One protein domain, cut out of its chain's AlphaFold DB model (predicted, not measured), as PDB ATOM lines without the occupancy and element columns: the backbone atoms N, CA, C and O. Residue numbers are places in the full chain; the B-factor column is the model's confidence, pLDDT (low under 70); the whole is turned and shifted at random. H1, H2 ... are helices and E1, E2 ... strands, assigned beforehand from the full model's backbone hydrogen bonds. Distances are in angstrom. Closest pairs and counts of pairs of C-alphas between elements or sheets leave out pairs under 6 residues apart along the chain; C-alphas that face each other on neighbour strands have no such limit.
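AT A GLANCE: This is residues 202 to 251 and 258 to 400 of the 904 residues of a protein of Phaeodactylum tricornutum (strain CCAP 1055/1) (UniProt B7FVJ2). A twisted sheet of seven strands makes the middle of the domain, with H1 and H5 over one face and H2 and H3 over the other: three layers. H1, the longest helix, packs on the sheet with residues 230 to 240, and its later residues run out beyond the sheet along the longest axis. The printed part has 193 residues, with the named elements E1, E2, H1, E3, H2, E4, H3, H4, E5, E6, H5, E7 in chain order; the class is mixed, helices and strands. The mixed sheet runs E1, E2, E5, E6, E4, E3, E7. The whole is compact, with a radius of gyration of the C-alphas of 16.6 A, and elongated in outline, spanning 58 by 36 by 36 A.

HOW THE PARTS SIT: E1, residues 203 to 207, and E2, residues 210 to 217, form an antiparallel hairpin; N 205 and O 212 are within hydrogen-bond range at 2.9 A. H1, residues 230 to 250, is on the sheet, which curls round it. E3, residues 265 to 274, H2, residues 279 to 290, and E4, residues 299 to 307, form a strand-helix-strand unit, two parallel neighbour strands with a helix between, its crossover right-handed; N 270 and O 301 are 2.8 A apart. H2 lies over E4 and E3 at a height over the sheet of 10.0 A, along the strands. H3, residues 314 to 324, is on the same face and only just touches H2, with 3 pairs of C-alphas within 8 A, the closest those of Ala 279 and Met 316, 4.3 A; of H2, residue 279 alone takes part. H4, residues 336 to 339, only grazes the sheet. E5, residues 345 to 350, is antiparallel to E2, with N 215 and O 347 at 2.8 A, and forms a hairpin with E6, residues 361 to 367, with N 348 and O 364 at 2.8 A. E6 is parallel to E4, with N 304 and O 363 at 2.9 A. E6, H5, residues 373 to 387, and E7, residues 390 to 395, form a split unit, with E4 and E3 between its strands and a right-handed crossover. E7 is parallel to E3, with N 269 and O 392 at 2.9 A. H1 touches H5, on the same face, with residues 230 to 236 alone; the closest C-alphas, of Ala 233 and Asp 387, are 4.6 A apart. In H1, H2 and H3 every O i to N i+4 pair is within hydrogen-bond range, in H5 8 of 11; H4 is too short for such a pair.

IN THESE COORDINATES: E1 begins at C-alpha 203, (61.436, 105.034, 127.757). H1 is 30.1 A long, E3 26.4 A, E4 25.6 A and E2 23.3 A. E7 ends at C-alpha 395, (86.637, 117.249, 121.508).

THE WHOLE: The C-alphas farthest apart, of Thr 251 and Gly 331, are 58.1 A apart. Residues 252 to 257 are not printed; C-alphas 251 and 258 across the cut are 12.9 A apart. The links E2 to H1 and H3 to H4 are long. The mean pLDDT of the printed part is 86.7; 19 residues are under 70, among them 258 to 262 and 352 to 360.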
ATOM      1  N   ASP A 202      62.893 100.422 127.760       78.31
ATOM      2  CA  ASP A 202      63.243 101.694 127.132       78.31
ATOM      3  C   ASP A 202      62.101 102.700 127.345       78.31
ATOM      4  O   ASP A 202      60.924 102.342 127.287       78.31
ATOM      5  N   LEU A 203      62.429 103.970 127.599       84.50
ATOM      6  CA  LEU A 203      61.436 105.034 127.757       84.50
ATOM      7  C   LEU A 203      61.299 105.805 126.439       84.50
ATOM      8  O   LEU A 203      62.168 106.604 126.089       84.50
ATOM      9  N   CYS A 204      60.198 105.576 125.724       85.19
ATOM     10  CA  CYS A 204      59.817 106.377 124.563       85.19
ATOM     11  C   CYS A 204      59.175 107.694 125.021       85.19
ATOM     12  O   CYS A 204      58.287 107.702 125.873       85.19
ATOM     13  N   ILE A 205      59.627 108.812 124.457       83.44
ATOM     14  CA  ILE A 205      59.152 110.163 124.765       83.44
ATOM     15  C   ILE A 205      58.696 110.797 123.456       83.44
ATOM     16  O   ILE A 205      59.495 110.919 122.532       83.44
ATOM     17  N   LYS A 206      57.432 111.224 123.373       79.56
ATOM     18  CA  LYS A 206      56.860 111.918 122.208       79.56
ATOM     19  C   LYS A 206      56.481 113.355 122.591       79.56
ATOM     20  O   LYS A 206      55.853 113.569 123.626       79.56
ATOM     21  N   ARG A 207      56.845 114.341 121.764       74.69
ATOM     22  CA  ARG A 207      56.450 115.758 121.903       74.69
ATOM     23  C   ARG A 207      56.193 116.348 120.515       74.69
ATOM     24  O   ARG A 207      57.126 116.692 119.792       74.69
ATOM     25  N   GLY A 208      54.922 116.464 120.132       74.69
ATOM     26  CA  GLY A 208      54.546 116.863 118.772       74.69
ATOM     27  C   GLY A 208      55.053 115.850 117.738       74.69
ATOM     28  O   GLY A 208      54.805 114.658 117.876       74.69
ATOM     29  N   HIS A 209      55.783 116.321 116.723       71.44
ATOM     30  CA  HIS A 209      56.396 115.463 115.697       71.44
ATOM     31  C   HIS A 209      57.753 114.859 116.102       71.44
ATOM     32  O   HIS A 209      58.310 114.062 115.350       71.44
ATOM     33  N   SER A 210      58.292 115.229 117.265       75.75
ATOM     34  CA  SER A 210      59.576 114.734 117.758       75.75
ATOM     35  C   SER A 210      59.382 113.548 118.695       75.75
ATOM     36  O   SER A 210      58.561 113.611 119.614       75.75
ATOM     37  N   SER A 211      60.179 112.492 118.517       83.12
ATOM     38  CA  SER A 211      60.294 111.421 119.509       83.12
ATOM     39  C   SER A 211      61.736 111.026 119.808       83.12
ATOM     40  O   SER A 211      62.603 111.032 118.932       83.12
ATOM     41  N   TRP A 212      61.966 110.675 121.070       86.25
ATOM     42  CA  TRP A 212      63.251 110.260 121.621       86.25
ATOM     43  C   TRP A 212      63.100 108.931 122.359       86.25
ATOM     44  O   TRP A 212      62.039 108.636 122.916       86.25
ATOM     45  N   MET A 213      64.175 108.152 122.409       89.12
ATOM     46  CA  MET A 213      64.264 106.939 123.214       89.12
ATOM     47  C   MET A 213      65.342 107.121 124.275       89.12
ATOM     48  O   MET A 213      66.510 107.321 123.951       89.12
ATOM     49  N   ALA A 214      64.947 107.031 125.544       91.12
ATOM     50  CA  ALA A 214      65.858 107.048 126.677       91.12
ATOM     51  C   ALA A 214      66.128 105.616 127.171       91.12
ATOM     52  O   ALA A 214      65.215 104.930 127.639       91.12
ATOM     53  N   LYS A 215      67.391 105.180 127.095       91.88
ATOM     54  CA  LYS A 215      67.874 103.868 127.556       91.88
ATOM     55  C   LYS A 215      68.664 103.990 128.851       91.88
ATOM     56  O   LYS A 215      69.420 104.941 129.046       91.88
ATOM     57  N   GLY A 216      68.497 103.012 129.741       90.56
ATOM     58  CA  GLY A 216      69.080 103.022 131.083       90.56
ATOM     59  C   GLY A 216      70.148 101.952 131.283       90.56
ATOM     60  O   GLY A 216      69.856 100.759 131.217       90.56
ATOM     61  N   TYR A 217      71.362 102.375 131.628       92.38
ATOM     62  CA  TYR A 217      72.524 101.517 131.857       92.38
ATOM     63  C   TYR A 217      72.938 101.532 133.332       92.38
ATOM     64  O   TYR A 217      72.894 102.568 134.003       92.38
ATOM     65  N   LYS A 218      73.336 100.375 133.871       90.94
ATOM     66  CA  LYS A 218      73.833 100.237 135.259       90.94
ATOM     67  C   LYS A 218      75.334 100.520 135.351       90.94
ATOM     68  O   LYS A 218      75.859 100.763 136.434       90.94
ATOM     69  N   GLU A 219      76.002 100.509 134.214       91.19
ATOM     70  CA  GLU A 219      77.411 100.781 134.020       91.19
ATOM     71  C   GLU A 219      77.733 102.271 134.217       91.19
ATOM     72  O   GLU A 219      76.966 103.153 133.825       91.19
ATOM     73  N   THR A 220      78.882 102.556 134.832       89.44
ATOM     74  CA  THR A 220      79.415 103.920 135.024       89.44
ATOM     75  C   THR A 220      80.486 104.292 133.994       89.44
ATOM     76  O   THR A 220      80.686 105.474 133.734       89.44
ATOM     77  N   SER A 221      81.127 103.297 133.379       91.00
ATOM     78  CA  SER A 221      82.009 103.397 132.205       91.00
ATOM     79  C   SER A 221      81.489 102.446 131.122       91.00
ATOM     80  O   SER A 221      80.883 101.432 131.480       91.00
ATOM     81  N   PRO A 222      81.712 102.730 129.828       92.62
ATOM     82  CA  PRO A 222      81.310 101.828 128.756       92.62
ATOM     83  C   PRO A 222      82.101 100.514 128.815       92.62
ATOM     84  O   PRO A 222      83.287 100.491 129.145       92.62
ATOM     85  N   ILE A 223      81.440  99.413 128.466       91.38
ATOM     86  CA  ILE A 223      82.075  98.113 128.237       91.38
ATOM     87  C   ILE A 223      82.493  98.044 126.762       91.38
ATOM     88  O   ILE A 223      81.712  98.403 125.883       91.38
ATOM     89  N   LEU A 224      83.718  97.584 126.493       86.31
ATOM     90  CA  LEU A 224      84.218  97.366 125.130       86.31
ATOM     91  C   LEU A 224      83.307  96.402 124.349       86.31
ATOM     92  O   LEU A 224      82.722  95.487 124.926       86.31
ATOM     93  N   ASP A 225      83.186  96.635 123.041       83.06
ATOM     94  CA  ASP A 225      82.363  95.867 122.091       83.06
ATOM     95  C   ASP A 225      80.844  95.817 122.389       83.06
ATOM     96  O   ASP A 225      80.095  95.136 121.687       83.06
ATOM     97  N   LYS A 226      80.350  96.575 123.380       90.94
ATOM     98  CA  LYS A 226      78.916  96.758 123.639       90.94
ATOM     99  C   LYS A 226      78.411  98.054 123.001       90.94
ATOM    100  O   LYS A 226      78.873  99.134 123.348       90.94
ATOM    101  N   THR A 227      77.398  97.946 122.142       91.19
ATOM    102  CA  THR A 227      76.664  99.099 121.599       91.19
ATOM    103  C   THR A 227      75.850  99.790 122.694       91.19
ATOM    104  O   THR A 227      75.062  99.150 123.401       91.19
ATOM    105  N   TYR A 228      76.015 101.107 122.809       92.25
ATOM    106  CA  TYR A 228      75.256 101.964 123.732       92.25
ATOM    107  C   TYR A 228      74.402 103.006 123.005       92.25
ATOM    108  O   TYR A 228      73.483 103.552 123.609       92.25
ATOM    109  N   PHE A 229      74.668 103.230 121.717       92.25
ATOM    110  CA  PHE A 229      73.930 104.139 120.844       92.25
ATOM    111  C   PHE A 229      73.318 103.348 119.671       92.25
ATOM    112  O   PHE A 229      73.829 103.388 118.547       92.25
ATOM    113  N   PRO A 230      72.291 102.512 119.931       88.62
ATOM    114  CA  PRO A 230      71.731 101.611 118.929       88.62
ATOM    115  C   PRO A 230      71.123 102.316 117.711       88.62
ATOM    116  O   PRO A 230      71.146 101.711 116.642       88.62
ATOM    117  N   PHE A 231      70.621 103.554 117.816       86.62
ATOM    118  CA  PHE A 231      70.150 104.280 116.628       86.62
ATOM    119  C   PHE A 231      71.315 104.726 115.746       86.62
ATOM    120  O   PHE A 231      71.269 104.521 114.533       86.62
ATOM    121  N   LEU A 232      72.391 105.255 116.338       86.75
ATOM    122  CA  LEU A 232      73.612 105.578 115.590       86.75
ATOM    123  C   LEU A 232      74.214 104.330 114.923       86.75
ATOM    124  O   LEU A 232      74.556 104.374 113.739       86.75
ATOM    125  N   ALA A 233      74.258 103.203 115.640       87.75
ATOM    126  CA  ALA A 233      74.775 101.935 115.126       87.75
ATOM    127  C   ALA A 233      73.909 101.333 114.002       87.75
ATOM    128  O   ALA A 233      74.457 100.829 113.018       87.75
ATOM    129  N   ALA A 234      72.576 101.404 114.113       86.88
ATOM    130  CA  ALA A 234      71.654 100.972 113.060       86.88
ATOM    131  C   ALA A 234      71.809 101.833 111.798       86.88
ATOM    132  O   ALA A 234      72.036 101.307 110.712       86.88
ATOM    133  N   ARG A 235      71.832 103.159 111.956       83.38
ATOM    134  CA  ARG A 235      72.044 104.112 110.858       83.38
ATOM    135  C   ARG A 235      73.411 103.950 110.190       83.38
ATOM    136  O   ARG A 235      73.521 104.107 108.978       83.38
ATOM    137  N   CYS A 236      74.461 103.606 110.945       83.94
ATOM    138  CA  CYS A 236      75.741 103.223 110.345       83.94
ATOM    139  C   CYS A 236      75.635 101.929 109.528       83.94
ATOM    140  O   CYS A 236      76.194 101.869 108.433       83.94
ATOM    141  N   GLN A 237      74.914 100.921 110.026       84.31
ATOM    142  CA  GLN A 237      74.719  99.661 109.311       84.31
ATOM    143  C   GLN A 237      73.962  99.858 107.991       84.31
ATOM    144  O   GLN A 237      74.416  99.359 106.965       84.31
ATOM    145  N   GLU A 238      72.877 100.635 107.989       84.62
ATOM    146  CA  GLU A 238      72.103 100.950 106.779       84.62
ATOM    147  C   GLU A 238      72.958 101.645 105.708       84.62
ATOM    148  O   GLU A 238      72.899 101.296 104.531       84.62
ATOM    149  N   LEU A 239      73.797 102.605 106.110       82.19
ATOM    150  CA  LEU A 239      74.691 103.319 105.191       82.19
ATOM    151  C   LEU A 239      75.818 102.427 104.663       82.19
ATOM    152  O   LEU A 239      76.192 102.540 103.499       82.19
ATOM    153  N   TYR A 240      76.343 101.525 105.494       83.00
ATOM    154  CA  TYR A 240      77.314 100.521 105.063       83.00
ATOM    155  C   TYR A 240      76.712  99.576 104.014       83.00
ATOM    156  O   TYR A 240      77.336  99.327 102.984       83.00
ATOM    157  N   GLU A 241      75.488  99.093 104.241       83.81
ATOM    158  CA  GLU A 241      74.763  98.236 103.299       83.81
ATOM    159  C   GLU A 241      74.473  98.958 101.976       83.81
ATOM    160  O   GLU A 241      74.715  98.388 100.915       83.81
ATOM    161  N   GLN A 242      74.068 100.233 102.014       82.00
ATOM    162  CA  GLN A 242      73.893 101.061 100.812       82.00
ATOM    163  C   GLN A 242      75.198 101.213 100.012       82.00
ATOM    164  O   GLN A 242      75.196 101.022  98.797       82.00
ATOM    165  N   CYS A 243      76.324 101.501 100.676       76.56
ATOM    166  CA  CYS A 243      77.621 101.618 100.006       76.56
ATOM    167  C   CYS A 243      78.108 100.285  99.414       76.56
ATOM    168  O   CYS A 243      78.653 100.281  98.310       76.56
ATOM    169  N   LEU A 244      77.886  99.156 100.099       77.56
ATOM    170  CA  LEU A 244      78.165  97.824  99.547       77.56
ATOM    171  C   LEU A 244      77.338  97.557  98.284       77.56
ATOM    172  O   LEU A 244      77.880  97.087  97.285       77.56
ATOM    173  N   ASP A 245      76.044  97.875  98.313       76.44
ATOM    174  CA  ASP A 245      75.131  97.696  97.181       76.44
ATOM    175  C   ASP A 245      75.575  98.512  95.954       76.44
ATOM    176  O   ASP A 245      75.524  98.019  94.823       76.44
ATOM    177  N   GLU A 246      76.050  99.743  96.155       75.62
ATOM    178  CA  GLU A 246      76.629 100.575  95.093       75.62
ATOM    179  C   GLU A 246      77.959 100.012  94.565       75.62
ATOM    180  O   GLU A 246      78.143  99.913  93.347       75.62
ATOM    181  N   GLU A 247      78.870  99.584  95.446       69.88
ATOM    182  CA  GLU A 247      80.172  99.029  95.051       69.88
ATOM    183  C   GLU A 247      79.998  97.728  94.243       69.88
ATOM    184  O   GLU A 247      80.571  97.602  93.154       69.88
ATOM    185  N   VAL A 248      79.118  96.821  94.692       71.19
ATOM    186  CA  VAL A 248      78.743  95.576  93.991       71.19
ATOM    187  C   VAL A 248      78.125  95.862  92.620       71.19
ATOM    188  O   VAL A 248      78.492  95.213  91.638       71.19
ATOM    189  N   ARG A 249      77.224  96.849  92.512       69.19
ATOM    190  CA  ARG A 249      76.640  97.263  91.219       69.19
ATOM    191  C   ARG A 249      77.691  97.848  90.274       69.19
ATOM    192  O   ARG A 249      77.592  97.644  89.066       69.19
ATOM    193  N   SER A 250      78.687  98.560  90.805       69.81
ATOM    194  CA  SER A 250      79.744  99.189  90.004       69.81
ATOM    195  C   SER A 250      80.840  98.216  89.542       69.81
ATOM    196  O   SER A 250      81.405  98.401  88.464       69.81
ATOM    197  N   THR A 251      81.134  97.164  90.318       66.44
ATOM    198  CA  THR A 251      82.245  96.226  90.058       66.44
ATOM    199  C   THR A 251      81.853  94.744  90.220       66.44
ATOM    200  O   THR A 251      82.478  94.011  90.985       66.44
ATOM    201  N   VAL A 258      86.068  95.500 101.330       53.09
ATOM    202  CA  VAL A 258      85.738  96.311 102.505       53.09
ATOM    203  C   VAL A 258      85.006  95.441 103.525       53.09
ATOM    204  O   VAL A 258      83.907  94.959 103.259       53.09
ATOM    205  N   GLY A 259      85.605  95.218 104.694       55.62
ATOM    206  CA  GLY A 259      84.893  94.656 105.834       55.62
ATOM    207  C   GLY A 259      84.106  95.738 106.573       55.62
ATOM    208  O   GLY A 259      84.464  96.914 106.547       55.62
ATOM    209  N   ARG A 260      83.086  95.347 107.349       53.09
ATOM    210  CA  ARG A 260      82.294  96.281 108.183       53.09
ATOM    211  C   ARG A 260      83.157  97.128 109.135       53.09
ATOM    212  O   ARG A 260      82.762  98.226 109.499       53.09
ATOM    213  N   LYS A 261      84.331  96.623 109.533       52.59
ATOM    214  CA  LYS A 261      85.301  97.336 110.386       52.59
ATOM    215  C   LYS A 261      86.137  98.389 109.643       52.59
ATOM    216  O   LYS A 261      86.738  99.234 110.298       52.59
ATOM    217  N   ASP A 262      86.168  98.339 108.313       56.56
ATOM    218  CA  ASP A 262      86.929  99.259 107.462       56.56
ATOM    219  C   ASP A 262      86.064 100.433 106.967       56.56
ATOM    220  O   ASP A 262      86.597 101.468 106.561       56.56
ATOM    221  N   PHE A 263      84.732 100.293 107.029       71.75
ATOM    222  CA  PHE A 263      83.782 101.346 106.681       71.75
ATOM    223  C   PHE A 263      83.850 102.518 107.663       71.75
ATOM    224  O   PHE A 263      83.735 102.351 108.878       71.75
ATOM    225  N   LYS A 264      83.999 103.725 107.116       68.12
ATOM    226  CA  LYS A 264      83.999 104.984 107.863       68.12
ATOM    227  C   LYS A 264      83.123 105.975 107.127       68.12
ATOM    228  O   LYS A 264      83.263 106.162 105.921       68.12
ATOM    229  N   GLN A 265      82.243 106.634 107.864       78.69
ATOM    230  CA  GLN A 265      81.478 107.748 107.332       78.69
ATOM    231  C   GLN A 265      82.332 109.011 107.380       78.69
ATOM    232  O   GLN A 265      83.051 109.228 108.361       78.69
ATOM    233  N   ARG A 266      82.185 109.890 106.379       87.88
ATOM    234  CA  ARG A 266      82.780 111.232 106.392       87.88
ATOM    235  C   ARG A 266      82.040 112.120 107.400       87.88
ATOM    236  O   ARG A 266      81.180 112.937 107.079       87.88
ATOM    237  N   LEU A 267      82.318 111.851 108.666       92.19
ATOM    238  CA  LEU A 267      81.531 112.263 109.814       92.19
ATOM    239  C   LEU A 267      82.457 112.778 110.914       92.19
ATOM    240  O   LEU A 267      83.460 112.141 111.243       92.19
ATOM    241  N   ILE A 268      82.072 113.905 111.509       95.38
ATOM    242  CA  ILE A 268      82.709 114.476 112.692       95.38
ATOM    243  C   ILE A 268      81.832 114.153 113.910       95.38
ATOM    244  O   ILE A 268      80.764 114.739 114.087       95.38
ATOM    245  N   SER A 269      82.291 113.226 114.753       96.19
ATOM    246  CA  SER A 269      81.694 112.950 116.062       96.19
ATOM    247  C   SER A 269      82.209 113.980 117.065       96.19
ATOM    248  O   SER A 269      83.412 114.038 117.323       96.19
ATOM    249  N   VAL A 270      81.327 114.811 117.616       97.12
ATOM    250  CA  VAL A 270      81.654 115.880 118.568       97.12
ATOM    251  C   VAL A 270      81.251 115.462 119.981       97.12
ATOM    252  O   VAL A 270      80.188 114.874 120.164       97.12
ATOM    253  N   CYS A 271      82.050 115.808 120.990       97.38
ATOM    254  CA  CYS A 271      81.666 115.662 122.395       97.38
ATOM    255  C   CYS A 271      81.749 116.994 123.142       97.38
ATOM    256  O   CYS A 271      82.782 117.665 123.095       97.38
ATOM    257  N   ILE A 272      80.667 117.331 123.850       97.50
ATOM    258  CA  ILE A 272      80.553 118.481 124.751       97.50
ATOM    259  C   ILE A 272      80.286 117.950 126.174       97.50
ATOM    260  O   ILE A 272      79.133 117.677 126.529       97.50
ATOM    261  N   PRO A 273      81.321 117.763 127.012       96.56
ATOM    262  CA  PRO A 273      81.137 117.433 128.414       96.56
ATOM    263  C   PRO A 273      80.595 118.657 129.161       96.56
ATOM    264  O   PRO A 273      81.134 119.756 129.039       96.56
ATOM    265  N   CYS A 274      79.539 118.446 129.942       96.12
ATOM    266  CA  CYS A 274      78.906 119.442 130.805       96.12
ATOM    267  C   CYS A 274      78.850 118.895 132.238       96.12
ATOM    268  O   CYS A 274      78.736 117.684 132.435       96.12
ATOM    269  N   TYR A 275      78.903 119.761 133.242       93.06
ATOM    270  CA  TYR A 275      78.805 119.395 134.652       93.06
ATOM    271  C   TYR A 275      77.975 120.382 135.481       93.06
ATOM    272  O   TYR A 275      77.001 119.968 136.101       93.06
ATOM    273  N   ASN A 276      78.366 121.654 135.524       92.38
ATOM    274  CA  ASN A 276      77.726 122.673 136.367       92.38
ATOM    275  C   ASN A 276      77.656 124.051 135.689       92.38
ATOM    276  O   ASN A 276      77.420 125.059 136.354       92.38
ATOM    277  N   GLU A 277      77.894 124.097 134.381       94.00
ATOM    278  CA  GLU A 277      77.734 125.272 133.537       94.00
ATOM    279  C   GLU A 277      76.246 125.623 133.355       94.00
ATOM    280  O   GLU A 277      75.349 124.786 133.509       94.00
ATOM    281  N   ASP A 278      75.972 126.873 132.992       93.69
ATOM    282  CA  ASP A 278      74.631 127.323 132.625       93.69
ATOM    283  C   ASP A 278      74.269 126.969 131.177       93.69
ATOM    284  O   ASP A 278      75.126 126.819 130.300       93.69
ATOM    285  N   ALA A 279      72.965 126.910 130.893       95.06
ATOM    286  CA  ALA A 279      72.452 126.677 129.542       95.06
ATOM    287  C   ALA A 279      72.973 127.684 128.504       95.06
ATOM    288  O   ALA A 279      73.054 127.349 127.325       95.06
ATOM    289  N   SER A 280      73.331 128.907 128.909       93.44
ATOM    290  CA  SER A 280      73.918 129.931 128.032       93.44
ATOM    291  C   SER A 280      75.259 129.498 127.424       93.44
ATOM    292  O   SER A 280      75.548 129.841 126.276       93.44
ATOM    293  N   SER A 281      76.065 128.716 128.142       94.44
ATOM    294  CA  SER A 281      77.334 128.179 127.639       94.44
ATOM    295  C   SER A 281      77.111 127.048 126.635       94.44
ATOM    296  O   SER A 281      77.698 127.079 125.553       94.44
ATOM    297  N   LEU A 282      76.184 126.121 126.909       95.31
ATOM    298  CA  LEU A 282      75.845 125.062 125.950       95.31
ATOM    299  C   LEU A 282      75.165 125.626 124.690       95.31
ATOM    300  O   LEU A 282      75.534 125.238 123.583       95.31
ATOM    301  N   LYS A 283      74.232 126.580 124.837       93.81
ATOM    302  CA  LYS A 283      73.578 127.284 123.716       93.81
ATOM    303  C   LYS A 283      74.609 127.908 122.776       93.81
ATOM    304  O   LYS A 283      74.589 127.614 121.584       93.81
ATOM    305  N   ARG A 284      75.561 128.682 123.316       92.88
ATOM    306  CA  ARG A 284      76.649 129.302 122.539       92.88
ATOM    307  C   ARG A 284      77.486 128.274 121.775       92.88
ATOM    308  O   ARG A 284      77.729 128.467 120.586       92.88
ATOM    309  N   SER A 285      77.885 127.170 122.408       95.12
ATOM    310  CA  SER A 285      78.661 126.124 121.729       95.12
ATOM    311  C   SER A 285      77.872 125.421 120.623       95.12
ATOM    312  O   SER A 285      78.393 125.267 119.518       95.12
ATOM    313  N   LEU A 286      76.608 125.057 120.866       94.69
ATOM    314  CA  LEU A 286      75.745 124.435 119.854       94.69
ATOM    315  C   LEU A 286      75.483 125.376 118.668       94.69
ATOM    316  O   LEU A 286      75.623 124.970 117.515       94.69
ATOM    317  N   GLU A 287      75.183 126.654 118.921       92.50
ATOM    318  CA  GLU A 287      75.042 127.671 117.872       92.50
ATOM    319  C   GLU A 287      76.344 127.871 117.083       92.50
ATOM    320  O   GLU A 287      76.320 128.031 115.862       92.50
ATOM    321  N   SER A 288      77.497 127.832 117.747       94.06
ATOM    322  CA  SER A 288      78.790 128.003 117.084       94.06
ATOM    323  C   SER A 288      79.213 126.803 116.233       94.06
ATOM    324  O   SER A 288      79.904 126.998 115.228       94.06
ATOM    325  N   LEU A 289      78.811 125.590 116.621       94.38
ATOM    326  CA  LEU A 289      79.022 124.354 115.861       94.38
ATOM    327  C   LEU A 289      78.063 124.265 114.666       94.38
ATOM    328  O   LEU A 289      78.508 123.984 113.554       94.38
ATOM    329  N   ARG A 290      76.785 124.623 114.855       90.94
ATOM    330  CA  ARG A 290      75.796 124.789 113.775       90.94
ATOM    331  C   ARG A 290      76.296 125.710 112.661       90.94
ATOM    332  O   ARG A 290      76.050 125.459 111.488       90.94
ATOM    333  N   ASN A 291      76.957 126.805 113.031       91.81
ATOM    334  CA  ASN A 291      77.402 127.845 112.101       91.81
ATOM    335  C   ASN A 291      78.738 127.528 111.388       91.81
ATOM    336  O   ASN A 291      79.357 128.437 110.826       91.81
ATOM    337  N   GLN A 292      79.202 126.272 111.415       94.25
ATOM    338  CA  GLN A 292      80.400 125.836 110.694       94.25
ATOM    339  C   GLN A 292      80.109 125.581 109.208       94.25
ATOM    340  O   GLN A 292      79.193 124.844 108.849       94.25
ATOM    341  N   ASN A 293      80.944 126.138 108.333       94.19
ATOM    342  CA  ASN A 293      80.863 125.982 106.880       94.19
ATOM    343  C   ASN A 293      81.447 124.628 106.429       94.19
ATOM    344  O   ASN A 293      82.476 124.584 105.750       94.19
ATOM    345  N   LEU A 294      80.841 123.515 106.843       91.62
ATOM    346  CA  LEU A 294      81.270 122.181 106.419       91.62
ATOM    347  C   LEU A 294      80.865 121.879 104.958       91.62
ATOM    348  O   LEU A 294      79.867 122.418 104.473       91.62
ATOM    349  N   PRO A 295      81.625 121.031 104.237       91.31
ATOM    350  CA  PRO A 295      81.212 120.503 102.937       91.31
ATOM    351  C   PRO A 295      79.896 119.700 103.028       91.31
ATOM    352  O   PRO A 295      79.673 119.058 104.054       91.31
ATOM    353  N   PRO A 296      79.042 119.671 101.983       85.81
ATOM    354  CA  PRO A 296      77.748 118.970 102.026       85.81
ATOM    355  C   PRO A 296      77.834 117.456 102.269       85.81
ATOM    356  O   PRO A 296      76.876 116.855 102.743       85.81
ATOM    357  N   ASP A 297      78.969 116.843 101.935       84.62
ATOM    358  CA  ASP A 297      79.277 115.426 102.140       84.62
ATOM    359  C   ASP A 297      79.807 115.111 103.552       84.62
ATOM    360  O   ASP A 297      80.006 113.945 103.885       84.62
ATOM    361  N   VAL A 298      80.027 116.129 104.392       89.44
ATOM    362  CA  VAL A 298      80.559 115.986 105.752       89.44
ATOM    363  C   VAL A 298      79.457 116.242 106.770       89.44
ATOM    364  O   VAL A 298      78.947 117.357 106.889       89.44
ATOM    365  N   ARG A 299      79.116 115.221 107.558       88.00
ATOM    366  CA  ARG A 299      78.100 115.334 108.618       88.00
ATOM    367  C   ARG A 299      78.724 115.631 109.983       88.00
ATOM    368  O   ARG A 299      79.921 115.420 110.194       88.00
ATOM    369  N   MET A 300      77.898 116.093 110.920       90.94
ATOM    370  CA  MET A 300      78.274 116.320 112.317       90.94
ATOM    371  C   MET A 300      77.236 115.692 113.253       90.94
ATOM    372  O   MET A 300      76.039 115.932 113.104       90.94
ATOM    373  N   GLU A 301      77.720 114.920 114.221       91.88
ATOM    374  CA  GLU A 301      76.934 114.218 115.241       91.88
ATOM    375  C   GLU A 301      77.447 114.662 116.613       91.88
ATOM    376  O   GLU A 301      78.639 114.503 116.890       91.88
ATOM    377  N   ILE A 302      76.599 115.259 117.455       94.50
ATOM    378  CA  ILE A 302      77.041 115.893 118.710       94.50
ATOM    379  C   ILE A 302      76.508 115.128 119.925       94.50
ATOM    380  O   ILE A 302      75.304 115.106 120.185       94.50
ATOM    381  N   LEU A 303      77.428 114.592 120.726       96.38
ATOM    382  CA  LEU A 303      77.162 114.063 122.056       96.38
ATOM    383  C   LEU A 303      77.270 115.170 123.112       96.38
ATOM    384  O   LEU A 303      78.361 115.674 123.393       96.38
ATOM    385  N   VAL A 304      76.158 115.497 123.765       96.62
ATOM    386  CA  VAL A 304      76.145 116.291 125.000       96.62
ATOM    387  C   VAL A 304      76.270 115.327 126.179       96.62
ATOM    388  O   VAL A 304      75.424 114.454 126.359       96.62
ATOM    389  N   ALA A 305      77.329 115.450 126.983       97.12
ATOM    390  CA  ALA A 305      77.648 114.508 128.056       97.12
ATOM    391  C   ALA A 305      77.572 115.166 129.443       97.12
ATOM    392  O   ALA A 305      78.554 115.715 129.942       97.12
ATOM    393  N   MET A 306      76.401 115.076 130.073       96.62
ATOM    394  CA  MET A 306      76.072 115.656 131.375       96.62
ATOM    395  C   MET A 306      76.582 114.780 132.540       96.62
ATOM    396  O   MET A 306      76.059 113.696 132.815       96.62
ATOM    397  N   ASP A 307      77.618 115.245 133.241       94.00
ATOM    398  CA  ASP A 307      78.422 114.489 134.213       94.00
ATOM    399  C   ASP A 307      77.980 114.660 135.677       94.00
ATOM    400  O   ASP A 307      78.742 115.114 136.533       94.00
ATOM    401  N   GLY A 308      76.747 114.256 135.980       91.44
ATOM    402  CA  GLY A 308      76.193 114.270 137.335       91.44
ATOM    403  C   GLY A 308      74.910 115.085 137.423       91.44
ATOM    404  O   GLY A 308      74.933 116.310 137.402       91.44
ATOM    405  N   VAL A 309      73.779 114.397 137.582       90.25
ATOM    406  CA  VAL A 309      72.447 115.026 137.637       90.25
ATOM    407  C   VAL A 309      72.222 115.929 138.860       90.25
ATOM    408  O   VAL A 309      71.344 116.777 138.833       90.25
ATOM    409  N   VAL A 310      73.000 115.768 139.935       86.69
ATOM    410  CA  VAL A 310      72.795 116.503 141.202       86.69
ATOM    411  C   VAL A 310      73.293 117.951 141.134       86.69
ATOM    412  O   VAL A 310      72.762 118.801 141.838       86.69
ATOM    413  N   GLN A 311      74.302 118.239 140.308       87.38
ATOM    414  CA  GLN A 311      74.919 119.570 140.201       87.38
ATOM    415  C   GLN A 311      74.583 120.290 138.889       87.38
ATOM    416  O   GLN A 311      75.219 121.286 138.546       87.38
ATOM    417  N   ILE A 312      73.565 119.799 138.176       91.88
ATOM    418  CA  ILE A 312      72.987 120.492 137.030       91.88
ATOM    419  C   ILE A 312      72.415 121.844 137.479       91.88
ATOM    420  O   ILE A 312      71.713 121.926 138.488       91.88
ATOM    421  N   SER A 313      72.701 122.910 136.732       93.75
ATOM    422  CA  SER A 313      72.025 124.194 136.928       93.75
ATOM    423  C   SER A 313      70.557 124.078 136.499       93.75
ATOM    424  O   SER A 313      70.223 123.338 135.571       93.75
ATOM    425  N   GLU A 314      69.656 124.822 137.143       92.81
ATOM    426  CA  GLU A 314      68.233 124.836 136.765       92.81
ATOM    427  C   GLU A 314      68.039 125.291 135.307       92.81
ATOM    428  O   GLU A 314      67.211 124.740 134.573       92.81
ATOM    429  N   SER A 315      68.877 126.233 134.857       96.06
ATOM    430  CA  SER A 315      68.920 126.700 133.472       96.06
ATOM    431  C   SER A 315      69.243 125.550 132.504       96.06
ATOM    432  O   SER A 315      68.520 125.346 131.524       96.06
ATOM    433  N   MET A 316      70.273 124.745 132.801       95.88
ATOM    434  CA  MET A 316      70.681 123.585 132.002       95.88
ATOM    435  C   MET A 316      69.639 122.465 132.039       95.88
ATOM    436  O   MET A 316      69.314 121.906 130.995       95.88
ATOM    437  N   ALA A 317      69.073 122.163 133.209       94.12
ATOM    438  CA  ALA A 317      68.031 121.150 133.355       94.12
ATOM    439  C   ALA A 317      66.796 121.488 132.508       94.12
ATOM    440  O   ALA A 317      66.282 120.628 131.787       94.12
ATOM    441  N   THR A 318      66.359 122.749 132.543       94.56
ATOM    442  CA  THR A 318      65.244 123.250 131.728       94.56
ATOM    443  C   THR A 318      65.565 123.140 130.240       94.56
ATOM    444  O   THR A 318      64.793 122.548 129.489       94.56
ATOM    445  N   TYR A 319      66.743 123.600 129.813       94.31
ATOM    446  CA  TYR A 319      67.132 123.573 128.402       94.31
ATOM    447  C   TYR A 319      67.304 122.151 127.839       94.31
ATOM    448  O   TYR A 319      66.839 121.860 126.739       94.31
ATOM    449  N   LEU A 320      67.901 121.223 128.593       93.00
ATOM    450  CA  LEU A 320      67.985 119.816 128.186       93.00
ATOM    451  C   LEU A 320      66.601 119.142 128.155       93.00
ATOM    452  O   LEU A 320      66.352 118.313 127.279       93.00
ATOM    453  N   SER A 321      65.686 119.528 129.050       91.69
ATOM    454  CA  SER A 321      64.287 119.069 129.010       91.69
ATOM    455  C   SER A 321      63.551 119.585 127.767       91.69
ATOM    456  O   SER A 321      62.766 118.859 127.157       91.69
ATOM    457  N   GLU A 322      63.835 120.817 127.332       88.62
ATOM    458  CA  GLU A 322      63.299 121.373 126.086       88.62
ATOM    459  C   GLU A 322      63.817 120.637 124.843       88.62
ATOM    460  O   GLU A 322      63.013 120.304 123.971       88.62
ATOM    461  N   LEU A 323      65.129 120.368 124.781       87.69
ATOM    462  CA  LEU A 323      65.807 119.736 123.641       87.69
ATOM    463  C   LEU A 323      65.492 118.240 123.469       87.69
ATOM    464  O   LEU A 323      65.403 117.771 122.336       87.69
ATOM    465  N   PHE A 324      65.368 117.492 124.572       88.06
ATOM    466  CA  PHE A 324      65.297 116.020 124.563       88.06
ATOM    467  C   PHE A 324      63.996 115.446 125.153       88.06
ATOM    468  O   PHE A 324      63.857 114.230 125.274       88.06
ATOM    469  N   GLY A 325      63.052 116.291 125.585       86.25
ATOM    470  CA  GLY A 325      61.739 115.884 126.112       86.25
ATOM    471  C   GLY A 325      61.746 115.169 127.476       86.25
ATOM    472  O   GLY A 325      60.675 114.920 128.040       86.25
ATOM    473  N   ILE A 326      62.925 114.839 128.012       90.12
ATOM    474  CA  ILE A 326      63.118 114.304 129.367       90.12
ATOM    475  C   ILE A 326      62.775 115.348 130.437       90.12
ATOM    476  O   ILE A 326      62.631 116.530 130.151       90.12
ATOM    477  N   SER A 327      62.682 114.919 131.694       90.00
ATOM    478  CA  SER A 327      62.597 115.820 132.844       90.00
ATOM    479  C   SER A 327      63.548 115.392 133.953       90.00
ATOM    480  O   SER A 327      63.760 114.203 134.184       90.00
ATOM    481  N   PHE A 328      64.081 116.376 134.672       89.44
ATOM    482  CA  PHE A 328      64.896 116.170 135.870       89.44
ATOM    483  C   PHE A 328      64.090 116.332 137.170       89.44
ATOM    484  O   PHE A 328      64.621 116.081 138.251       89.44
ATOM    485  N   LYS A 329      62.810 116.731 137.086       86.62
ATOM    486  CA  LYS A 329      61.934 116.913 138.254       86.62
ATOM    487  C   LYS A 329      61.496 115.559 138.827       86.62
ATOM    488  O   LYS A 329      61.177 114.630 138.081       86.62
ATOM    489  N   VAL A 330      61.474 115.457 140.156       83.25
ATOM    490  CA  VAL A 330      61.035 114.255 140.888       83.25
ATOM    491  C   VAL A 330      59.542 114.001 140.649       83.25
ATOM    492  O   VAL A 330      58.753 114.941 140.587       83.25
ATOM    493  N   GLY A 331      59.154 112.738 140.476       80.81
ATOM    494  CA  GLY A 331      57.781 112.300 140.200       80.81
ATOM    495  C   GLY A 331      57.304 112.508 138.756       80.81
ATOM    496  O   GLY A 331      56.243 112.000 138.383       80.81
ATOM    497  N   HIS A 332      58.061 113.217 137.914       85.81
ATOM    498  CA  HIS A 332      57.644 113.538 136.550       85.81
ATOM    499  C   HIS A 332      57.584 112.287 135.650       85.81
ATOM    500  O   HIS A 332      58.439 111.401 135.719       85.81
ATOM    501  N   MET A 333      56.590 112.213 134.757       83.94
ATOM    502  CA  MET A 333      56.407 111.053 133.867       83.94
ATOM    503  C   MET A 333      57.627 110.806 132.970       83.94
ATOM    504  O   MET A 333      58.107 109.680 132.891       83.94
ATOM    505  N   ASN A 334      58.194 111.868 132.394       86.75
ATOM    506  CA  ASN A 334      59.374 111.793 131.525       86.75
ATOM    507  C   ASN A 334      60.719 111.796 132.287       86.75
ATOM    508  O   ASN A 334      61.732 112.150 131.690       86.75
ATOM    509  N   ASN A 335      60.766 111.482 133.591       89.75
ATOM    510  CA  ASN A 335      62.037 111.394 134.325       89.75
ATOM    511  C   ASN A 335      62.674 110.000 134.164       89.75
ATOM    512  O   ASN A 335      62.228 109.033 134.795       89.75
ATOM    513  N   PRO A 336      63.742 109.852 133.359       88.62
ATOM    514  CA  PRO A 336      64.271 108.535 133.035       88.62
ATOM    515  C   PRO A 336      65.033 107.903 134.220       88.62
ATOM    516  O   PRO A 336      65.162 106.684 134.270       88.62
ATOM    517  N   PHE A 337      65.473 108.671 135.230       88.31
ATOM    518  CA  PHE A 337      66.115 108.110 136.432       88.31
ATOM    519  C   PHE A 337      65.142 107.412 137.394       88.31
ATOM    520  O   PHE A 337      65.609 106.625 138.228       88.31
ATOM    521  N   GLU A 338      63.841 107.702 137.279       85.19
ATOM    522  CA  GLU A 338      62.753 107.084 138.050       85.19
ATOM    523  C   GLU A 338      62.049 105.962 137.280       85.19
ATOM    524  O   GLU A 338      61.710 104.936 137.867       85.19
ATOM    525  N   ARG A 339      61.829 106.146 135.969       85.75
ATOM    526  CA  ARG A 339      61.097 105.184 135.124       85.75
ATOM    527  C   ARG A 339      61.936 103.972 134.728       85.75
ATOM    528  O   ARG A 339      61.406 102.870 134.630       85.75
ATOM    529  N   LEU A 340      63.235 104.163 134.509       84.50
ATOM    530  CA  LEU A 340      64.158 103.095 134.126       84.50
ATOM    531  C   LEU A 340      64.704 102.387 135.378       84.50
ATOM    532  O   LEU A 340      64.825 102.982 136.451       84.50
ATOM    533  N   GLN A 341      65.080 101.110 135.261       79.31
ATOM    534  CA  GLN A 341      65.430 100.273 136.418       79.31
ATOM    535  C   GLN A 341      66.798 100.628 137.049       79.31
ATOM    536  O   GLN A 341      67.796  99.932 136.849       79.31
ATOM    537  N   ARG A 342      66.820 101.679 137.880       81.50
ATOM    538  CA  ARG A 342      68.001 102.198 138.604       81.50
ATOM    539  C   ARG A 342      69.227 102.420 137.691       81.50
ATOM    540  O   ARG A 342      70.300 101.896 137.996       81.50
ATOM    541  N   PRO A 343      69.112 103.192 136.593       88.69
ATOM    542  CA  PRO A 343      70.263 103.498 135.750       88.69
ATOM    543  C   PRO A 343      71.282 104.356 136.509       88.69
ATOM    544  O   PRO A 343      70.902 105.293 137.220       88.69
ATOM    545  N   ASN A 344      72.566 104.063 136.328       92.38
ATOM    546  CA  ASN A 344      73.672 104.959 136.664       92.38
ATOM    547  C   ASN A 344      73.989 105.913 135.505       92.38
ATOM    548  O   ASN A 344      74.398 107.045 135.758       92.38
ATOM    549  N   THR A 345      73.743 105.479 134.270       94.19
ATOM    550  CA  THR A 345      73.967 106.246 133.042       94.19
ATOM    551  C   THR A 345      72.736 106.122 132.150       94.19
ATOM    552  O   THR A 345      72.127 105.054 132.082       94.19
ATOM    553  N   ILE A 346      72.345 107.207 131.493       94.75
ATOM    554  CA  ILE A 346      71.187 107.269 130.599       94.75
ATOM    555  C   ILE A 346      71.653 107.820 129.257       94.75
ATOM    556  O   ILE A 346      72.342 108.837 129.226       94.75
ATOM    557  N   VAL A 347      71.271 107.155 128.173       94.75
ATOM    558  CA  VAL A 347      71.457 107.629 126.797       94.75
ATOM    559  C   VAL A 347      70.093 108.028 126.256       94.75
ATOM    560  O   VAL A 347      69.131 107.290 126.455       94.75
ATOM    561  N   VAL A 348      70.001 109.176 125.592       92.88
ATOM    562  CA  VAL A 348      68.799 109.641 124.896       92.88
ATOM    563  C   VAL A 348      69.158 109.930 123.442       92.88
ATOM    564  O   VAL A 348      69.927 110.850 123.153       92.88
ATOM    565  N   GLU A 349      68.598 109.133 122.538       89.19
ATOM    566  CA  GLU A 349      68.726 109.272 121.084       89.19
ATOM    567  C   GLU A 349      67.396 109.757 120.490       89.19
ATOM    568  O   GLU A 349      66.324 109.460 121.026       89.19
ATOM    569  N   SER A 350      67.440 110.489 119.373       81.19
ATOM    570  CA  SER A 350      66.236 110.711 118.565       81.19
ATOM    571  C   SER A 350      65.849 109.419 117.847       81.19
ATOM    572  O   SER A 350      66.715 108.731 117.316       81.19
ATOM    573  N   THR A 351      64.553 109.119 117.762       70.19
ATOM    574  CA  THR A 351      64.050 107.977 116.972       70.19
ATOM    575  C   THR A 351      63.581 108.378 115.570       70.19
ATOM    576  O   THR A 351      63.009 107.554 114.862       70.19
ATOM    577  N   VAL A 352      63.736 109.651 115.194       63.25
ATOM    578  CA  VAL A 352      63.331 110.198 113.891       63.25
ATOM    579  C   VAL A 352      64.471 111.052 113.339       63.25
ATOM    580  O   VAL A 352      64.878 112.019 113.989       63.25
ATOM    581  N   ASP A 353      64.948 110.749 112.126       56.03
ATOM    582  CA  ASP A 353      66.002 111.522 111.438       56.03
ATOM    583  C   ASP A 353      65.644 113.010 111.267       56.03
ATOM    584  O   ASP A 353      66.526 113.863 111.245       56.03
ATOM    585  N   ASN A 354      64.349 113.341 111.200       46.03
ATOM    586  CA  ASN A 354      63.857 114.715 111.055       46.03
ATOM    587  C   ASN A 354      64.058 115.597 112.302       46.03
ATOM    588  O   ASN A 354      63.888 116.813 112.204       46.03
ATOM    589  N   ASN A 355      64.456 115.044 113.456       49.19
ATOM    590  CA  ASN A 355      64.877 115.833 114.624       49.19
ATOM    591  C   ASN A 355      66.301 116.382 114.436       49.19
ATOM    592  O   ASN A 355      67.197 116.184 115.257       49.19
ATOM    593  N   ILE A 356      66.489 117.124 113.348       56.25
ATOM    594  CA  ILE A 356      67.667 117.938 113.074       56.25
ATOM    595  C   ILE A 356      67.578 119.183 113.972       56.25
ATOM    596  O   ILE A 356      67.261 120.296 113.544       56.25
ATOM    597  N   VAL A 357      67.808 118.986 115.270       52.56
ATOM    598  CA  VAL A 357      67.799 120.065 116.254       52.56
ATOM    599  C   VAL A 357      69.005 120.959 115.975       52.56
ATOM    600  O   VAL A 357      70.153 120.533 116.053       52.56
ATOM    601  N   LEU A 358      68.740 122.215 115.607       54.47
ATOM    602  CA  LEU A 358      69.760 123.208 115.238       54.47
ATOM    603  C   LEU A 358      70.609 122.864 113.991       54.47
ATOM    604  O   LEU A 358      71.648 123.479 113.797       54.47
ATOM    605  N   GLY A 359      70.176 121.976 113.090       57.75
ATOM    606  CA  GLY A 359      70.962 121.638 111.882       57.75
ATOM    607  C   GLY A 359      71.883 120.419 112.034       57.75
ATOM    608  O   GLY A 359      72.532 120.030 111.070       57.75
ATOM    609  N   THR A 360      71.911 119.802 113.215       67.69
ATOM    610  CA  THR A 360      72.752 118.647 113.565       67.69
ATOM    611  C   THR A 360      71.922 117.595 114.294       67.69
ATOM    612  O   THR A 360      70.946 117.942 114.958       67.69
ATOM    613  N   HIS A 361      72.302 116.321 114.217       79.56
ATOM    614  CA  HIS A 361      71.709 115.309 115.090       79.56
ATOM    615  C   HIS A 361      72.418 115.354 116.456       79.56
ATOM    616  O   HIS A 361      73.644 115.497 116.543       79.56
ATOM    617  N   LEU A 362      71.614 115.344 117.522       89.31
ATOM    618  CA  LEU A 362      72.059 115.522 118.901       89.31
ATOM    619  C   LEU A 362      71.743 114.267 119.710       89.31
ATOM    620  O   LEU A 362      70.621 113.759 119.684       89.31
ATOM    621  N   THR A 363      72.709 113.827 120.505       92.69
ATOM    622  CA  THR A 363      72.566 112.718 121.448       92.69
ATOM    623  C   THR A 363      72.903 113.208 122.849       92.69
ATOM    624  O   THR A 363      73.866 113.954 123.037       92.69
ATOM    625  N   LEU A 364      72.126 112.796 123.849       95.31
ATOM    626  CA  LEU A 364      72.360 113.160 125.246       95.31
ATOM    627  C   LEU A 364      72.799 111.939 126.055       95.31
ATOM    628  O   LEU A 364      72.128 110.912 126.072       95.31
ATOM    629  N   LEU A 365      73.895 112.085 126.789       96.75
ATOM    630  CA  LEU A 365      74.343 111.161 127.823       96.75
ATOM    631  C   LEU A 365      74.200 111.854 129.182       96.75
ATOM    632  O   LEU A 365      74.815 112.894 129.402       96.75
ATOM    633  N   VAL A 366      73.440 111.277 130.113       96.44
ATOM    634  CA  VAL A 366      73.303 111.791 131.486       96.44
ATOM    635  C   VAL A 366      73.801 110.765 132.493       96.44
ATOM    636  O   VAL A 366      73.298 109.643 132.565       96.44
ATOM    637  N   LYS A 367      74.762 111.160 133.328       95.25
ATOM    638  CA  LYS A 367      75.290 110.336 134.421       95.25
ATOM    639  C   LYS A 367      74.653 110.717 135.757       95.25
ATOM    640  O   LYS A 367      74.504 111.894 136.083       95.25
ATOM    641  N   ARG A 368      74.289 109.717 136.567       92.25
ATOM    642  CA  ARG A 368      73.693 109.905 137.907       92.25
ATOM    643  C   ARG A 368      74.690 110.529 138.886       92.25
ATOM    644  O   ARG A 368      74.311 111.364 139.699       92.25
ATOM    645  N   LYS A 369      75.956 110.115 138.817       91.06
ATOM    646  CA  LYS A 369      77.065 110.637 139.627       91.06
ATOM    647  C   LYS A 369      78.093 111.294 138.713       91.06
ATOM    648  O   LYS A 369      78.275 110.834 137.590       91.06
ATOM    649  N   ASN A 370      78.783 112.316 139.216       91.06
ATOM    650  CA  ASN A 370      79.961 112.850 138.541       91.06
ATOM    651  C   ASN A 370      81.078 111.792 138.544       91.06
ATOM    652  O   ASN A 370      81.522 111.347 139.605       91.06
ATOM    653  N   CYS A 371      81.519 111.401 137.352       89.25
ATOM    654  CA  CYS A 371      82.618 110.464 137.120       89.25
ATOM    655  C   CYS A 371      83.829 111.131 136.438       89.25
ATOM    656  O   CYS A 371      84.788 110.445 136.087       89.25
ATOM    657  N   ARG A 372      83.828 112.469 136.348       88.19
ATOM    658  CA  ARG A 372      84.832 113.357 135.737       88.19
ATOM    659  C   ARG A 372      84.807 113.351 134.201       88.19
ATOM    660  O   ARG A 372      84.448 112.368 133.552       88.19
ATOM    661  N   LYS A 373      85.325 114.444 133.621       91.06
ATOM    662  CA  LYS A 373      85.465 114.684 132.169       91.06
ATOM    663  C   LYS A 373      86.061 113.502 131.388       91.06
ATOM    664  O   LYS A 373      85.519 113.142 130.349       91.06
ATOM    665  N   VAL A 374      87.109 112.860 131.913       91.69
ATOM    666  CA  VAL A 374      87.760 111.695 131.276       91.69
ATOM    667  C   VAL A 374      86.784 110.535 131.066       91.69
ATOM    668  O   VAL A 374      86.797 109.908 130.016       91.69
ATOM    669  N   ASN A 375      85.882 110.274 132.014       94.38
ATOM    670  CA  ASN A 375      84.857 109.247 131.844       94.38
ATOM    671  C   ASN A 375      83.801 109.664 130.801       94.38
ATOM    672  O   ASN A 375      83.346 108.822 130.038       94.38
ATOM    673  N   SER A 376      83.447 110.953 130.693       95.62
ATOM    674  CA  SER A 376      82.618 111.435 129.568       95.62
ATOM    675  C   SER A 376      83.319 111.240 128.214       95.62
ATOM    676  O   SER A 376      82.680 110.850 127.240       95.62
ATOM    677  N   GLN A 377      84.639 111.447 128.156       95.50
ATOM    678  CA  GLN A 377      85.460 111.145 126.977       95.50
ATOM    679  C   GLN A 377      85.564 109.634 126.712       95.50
ATOM    680  O   GLN A 377      85.655 109.239 125.556       95.50
ATOM    681  N   GLU A 378      85.496 108.787 127.741       95.75
ATOM    682  CA  GLU A 378      85.434 107.328 127.598       95.75
ATOM    683  C   GLU A 378      84.122 106.886 126.939       95.75
ATOM    684  O   GLU A 378      84.156 106.229 125.902       95.75
ATOM    685  N   TRP A 379      82.974 107.328 127.467       96.94
ATOM    686  CA  TRP A 379      81.651 107.111 126.860       96.94
ATOM    687  C   TRP A 379      81.568 107.615 125.411       96.94
ATOM    688  O   TRP A 379      80.921 107.001 124.558       96.94
ATOM    689  N   TRP A 380      82.259 108.709 125.106       97.44
ATOM    690  CA  TRP A 380      82.366 109.212 123.745       97.44
ATOM    691  C   TRP A 380      83.251 108.327 122.852       97.44
ATOM    692  O   TRP A 380      82.779 107.826 121.836       97.44
ATOM    693  N   LEU A 381      84.514 108.100 123.221       96.81
ATOM    694  CA  LEU A 381      85.518 107.476 122.347       96.81
ATOM    695  C   LEU A 381      85.414 105.948 122.258       96.81
ATOM    696  O   LEU A 381      85.794 105.390 121.233       96.81
ATOM    697  N   ARG A 382      84.923 105.269 123.304       95.38
ATOM    698  CA  ARG A 382      84.741 103.804 123.319       95.38
ATOM    699  C   ARG A 382      83.340 103.344 122.910       95.38
ATOM    700  O   ARG A 382      83.186 102.164 122.622       95.38
ATOM    701  N   SER A 383      82.355 104.245 122.858       94.69
ATOM    702  CA  SER A 383      80.996 103.921 122.394       94.69
ATOM    703  C   SER A 383      80.484 104.872 121.312       94.69
ATOM    704  O   SER A 383      80.427 104.457 120.165       94.69
ATOM    705  N   HIS A 384      80.186 106.147 121.591       95.25
ATOM    706  CA  HIS A 384      79.530 107.035 120.607       95.25
ATOM    707  C   HIS A 384      80.284 107.171 119.269       95.25
ATOM    708  O   HIS A 384      79.685 107.081 118.201       95.25
ATOM    709  N   ALA A 385      81.603 107.367 119.303       94.81
ATOM    710  CA  ALA A 385      82.446 107.478 118.109       94.81
ATOM    711  C   ALA A 385      82.582 106.145 117.340       94.81
ATOM    712  O   ALA A 385      82.733 106.148 116.118       94.81
ATOM    713  N   VAL A 386      82.477 105.011 118.045       92.50
ATOM    714  CA  VAL A 386      82.484 103.660 117.458       92.50
ATOM    715  C   VAL A 386      81.131 103.354 116.814       92.50
ATOM    716  O   VAL A 386      81.082 103.042 115.628       92.50
ATOM    717  N   ASP A 387      80.038 103.511 117.567       91.44
ATOM    718  CA  ASP A 387      78.660 103.259 117.130       91.44
ATOM    719  C   ASP A 387      78.258 104.180 115.956       91.44
ATOM    720  O   ASP A 387      77.516 103.765 115.072       91.44
ATOM    721  N   SER A 388      78.792 105.409 115.888       89.31
ATOM    722  CA  SER A 388      78.587 106.328 114.752       89.31
ATOM    723  C   SER A 388      79.535 106.116 113.561       89.31
ATOM    724  O   SER A 388      79.346 106.750 112.523       89.31
ATOM    725  N   CYS A 389      80.532 105.228 113.667       90.50
ATOM    726  CA  CYS A 389      81.489 104.916 112.595       90.50
ATOM    727  C   CYS A 389      82.214 106.155 112.020       90.50
ATOM    728  O   CYS A 389      82.411 106.269 110.803       90.50
ATOM    729  N   CYS A 390      82.563 107.126 112.872       93.12
ATOM    730  CA  CYS A 390      83.073 108.422 112.424       93.12
ATOM    731  C   CYS A 390      84.523 108.363 111.910       93.12
ATOM    732  O   CYS A 390      85.387 107.740 112.528       93.12
ATOM    733  N   GLU A 391      84.829 109.088 110.830       93.75
ATOM    734  CA  GLU A 391      86.218 109.316 110.405       93.75
ATOM    735  C   GLU A 391      86.975 110.220 111.395       93.75
ATOM    736  O   GLU A 391      88.145 109.968 111.710       93.75
ATOM    737  N   PHE A 392      86.308 111.257 111.914       96.56
ATOM    738  CA  PHE A 392      86.916 112.269 112.773       96.56
ATOM    739  C   PHE A 392      86.219 112.386 114.127       96.56
ATOM    740  O   PHE A 392      84.993 112.426 114.223       96.56
ATOM    741  N   ALA A 393      87.028 112.524 115.173       97.50
ATOM    742  CA  ALA A 393      86.584 112.775 116.535       97.50
ATOM    743  C   ALA A 393      87.009 114.192 116.949       97.50
ATOM    744  O   ALA A 393      88.195 114.523 116.905       97.50
ATOM    745  N   PHE A 394      86.057 115.033 117.350       98.00
ATOM    746  CA  PHE A 394      86.293 116.402 117.798       98.00
ATOM    747  C   PHE A 394      85.893 116.599 119.267       98.00
ATOM    748  O   PHE A 394      84.718 116.530 119.627       98.00
ATOM    749  N   ALA A 395      86.877 116.866 120.123       97.31
ATOM    750  CA  ALA A 395      86.637 117.249 121.508       97.31
ATOM    751  C   ALA A 395      86.505 118.771 121.618       97.31
ATOM    752  O   ALA A 395      87.330 119.516 121.076       97.31
ATOM    753  N   THR A 396      85.489 119.208 122.359       97.00
ATOM    754  CA  THR A 396      85.346 120.586 122.820       97.00
ATOM    755  C   THR A 396      84.854 120.623 124.267       97.00
ATOM    756  O   THR A 396      84.564 119.583 124.854       97.00
ATOM    757  N   ASP A 397      84.775 121.820 124.841       95.12
ATOM    758  CA  ASP A 397      84.287 122.078 126.195       95.12
ATOM    759  C   ASP A 397      82.996 122.919 126.111       95.12
ATOM    760  O   ASP A 397      82.741 123.596 125.111       95.12
ATOM    761  N   CYS A 398      82.154 122.879 127.145       95.56
ATOM    762  CA  CYS A 398      80.960 123.721 127.212       95.56
ATOM    763  C   CYS A 398      81.348 125.214 127.276       95.56
ATOM    764  O   CYS A 398      82.265 125.584 128.006       95.56
ATOM    765  N   GLY A 399      80.666 126.078 126.516       94.50
ATOM    766  CA  GLY A 399      80.939 127.521 126.474       94.50
ATOM    767  C   GLY A 399      81.979 127.966 125.444       94.50
ATOM    768  O   GLY A 399      82.238 129.158 125.338       94.50
ATOM    769  N   ILE A 400      82.558 127.060 124.651       96.56
ATOM    770  CA  ILE A 400      83.524 127.402 123.593       96.56
ATOM    771  C   ILE A 400      82.818 127.900 122.324       96.56
ATOM    772  O   ILE A 400      81.784 127.358 121.927       96.56
TER     773      ILE A 400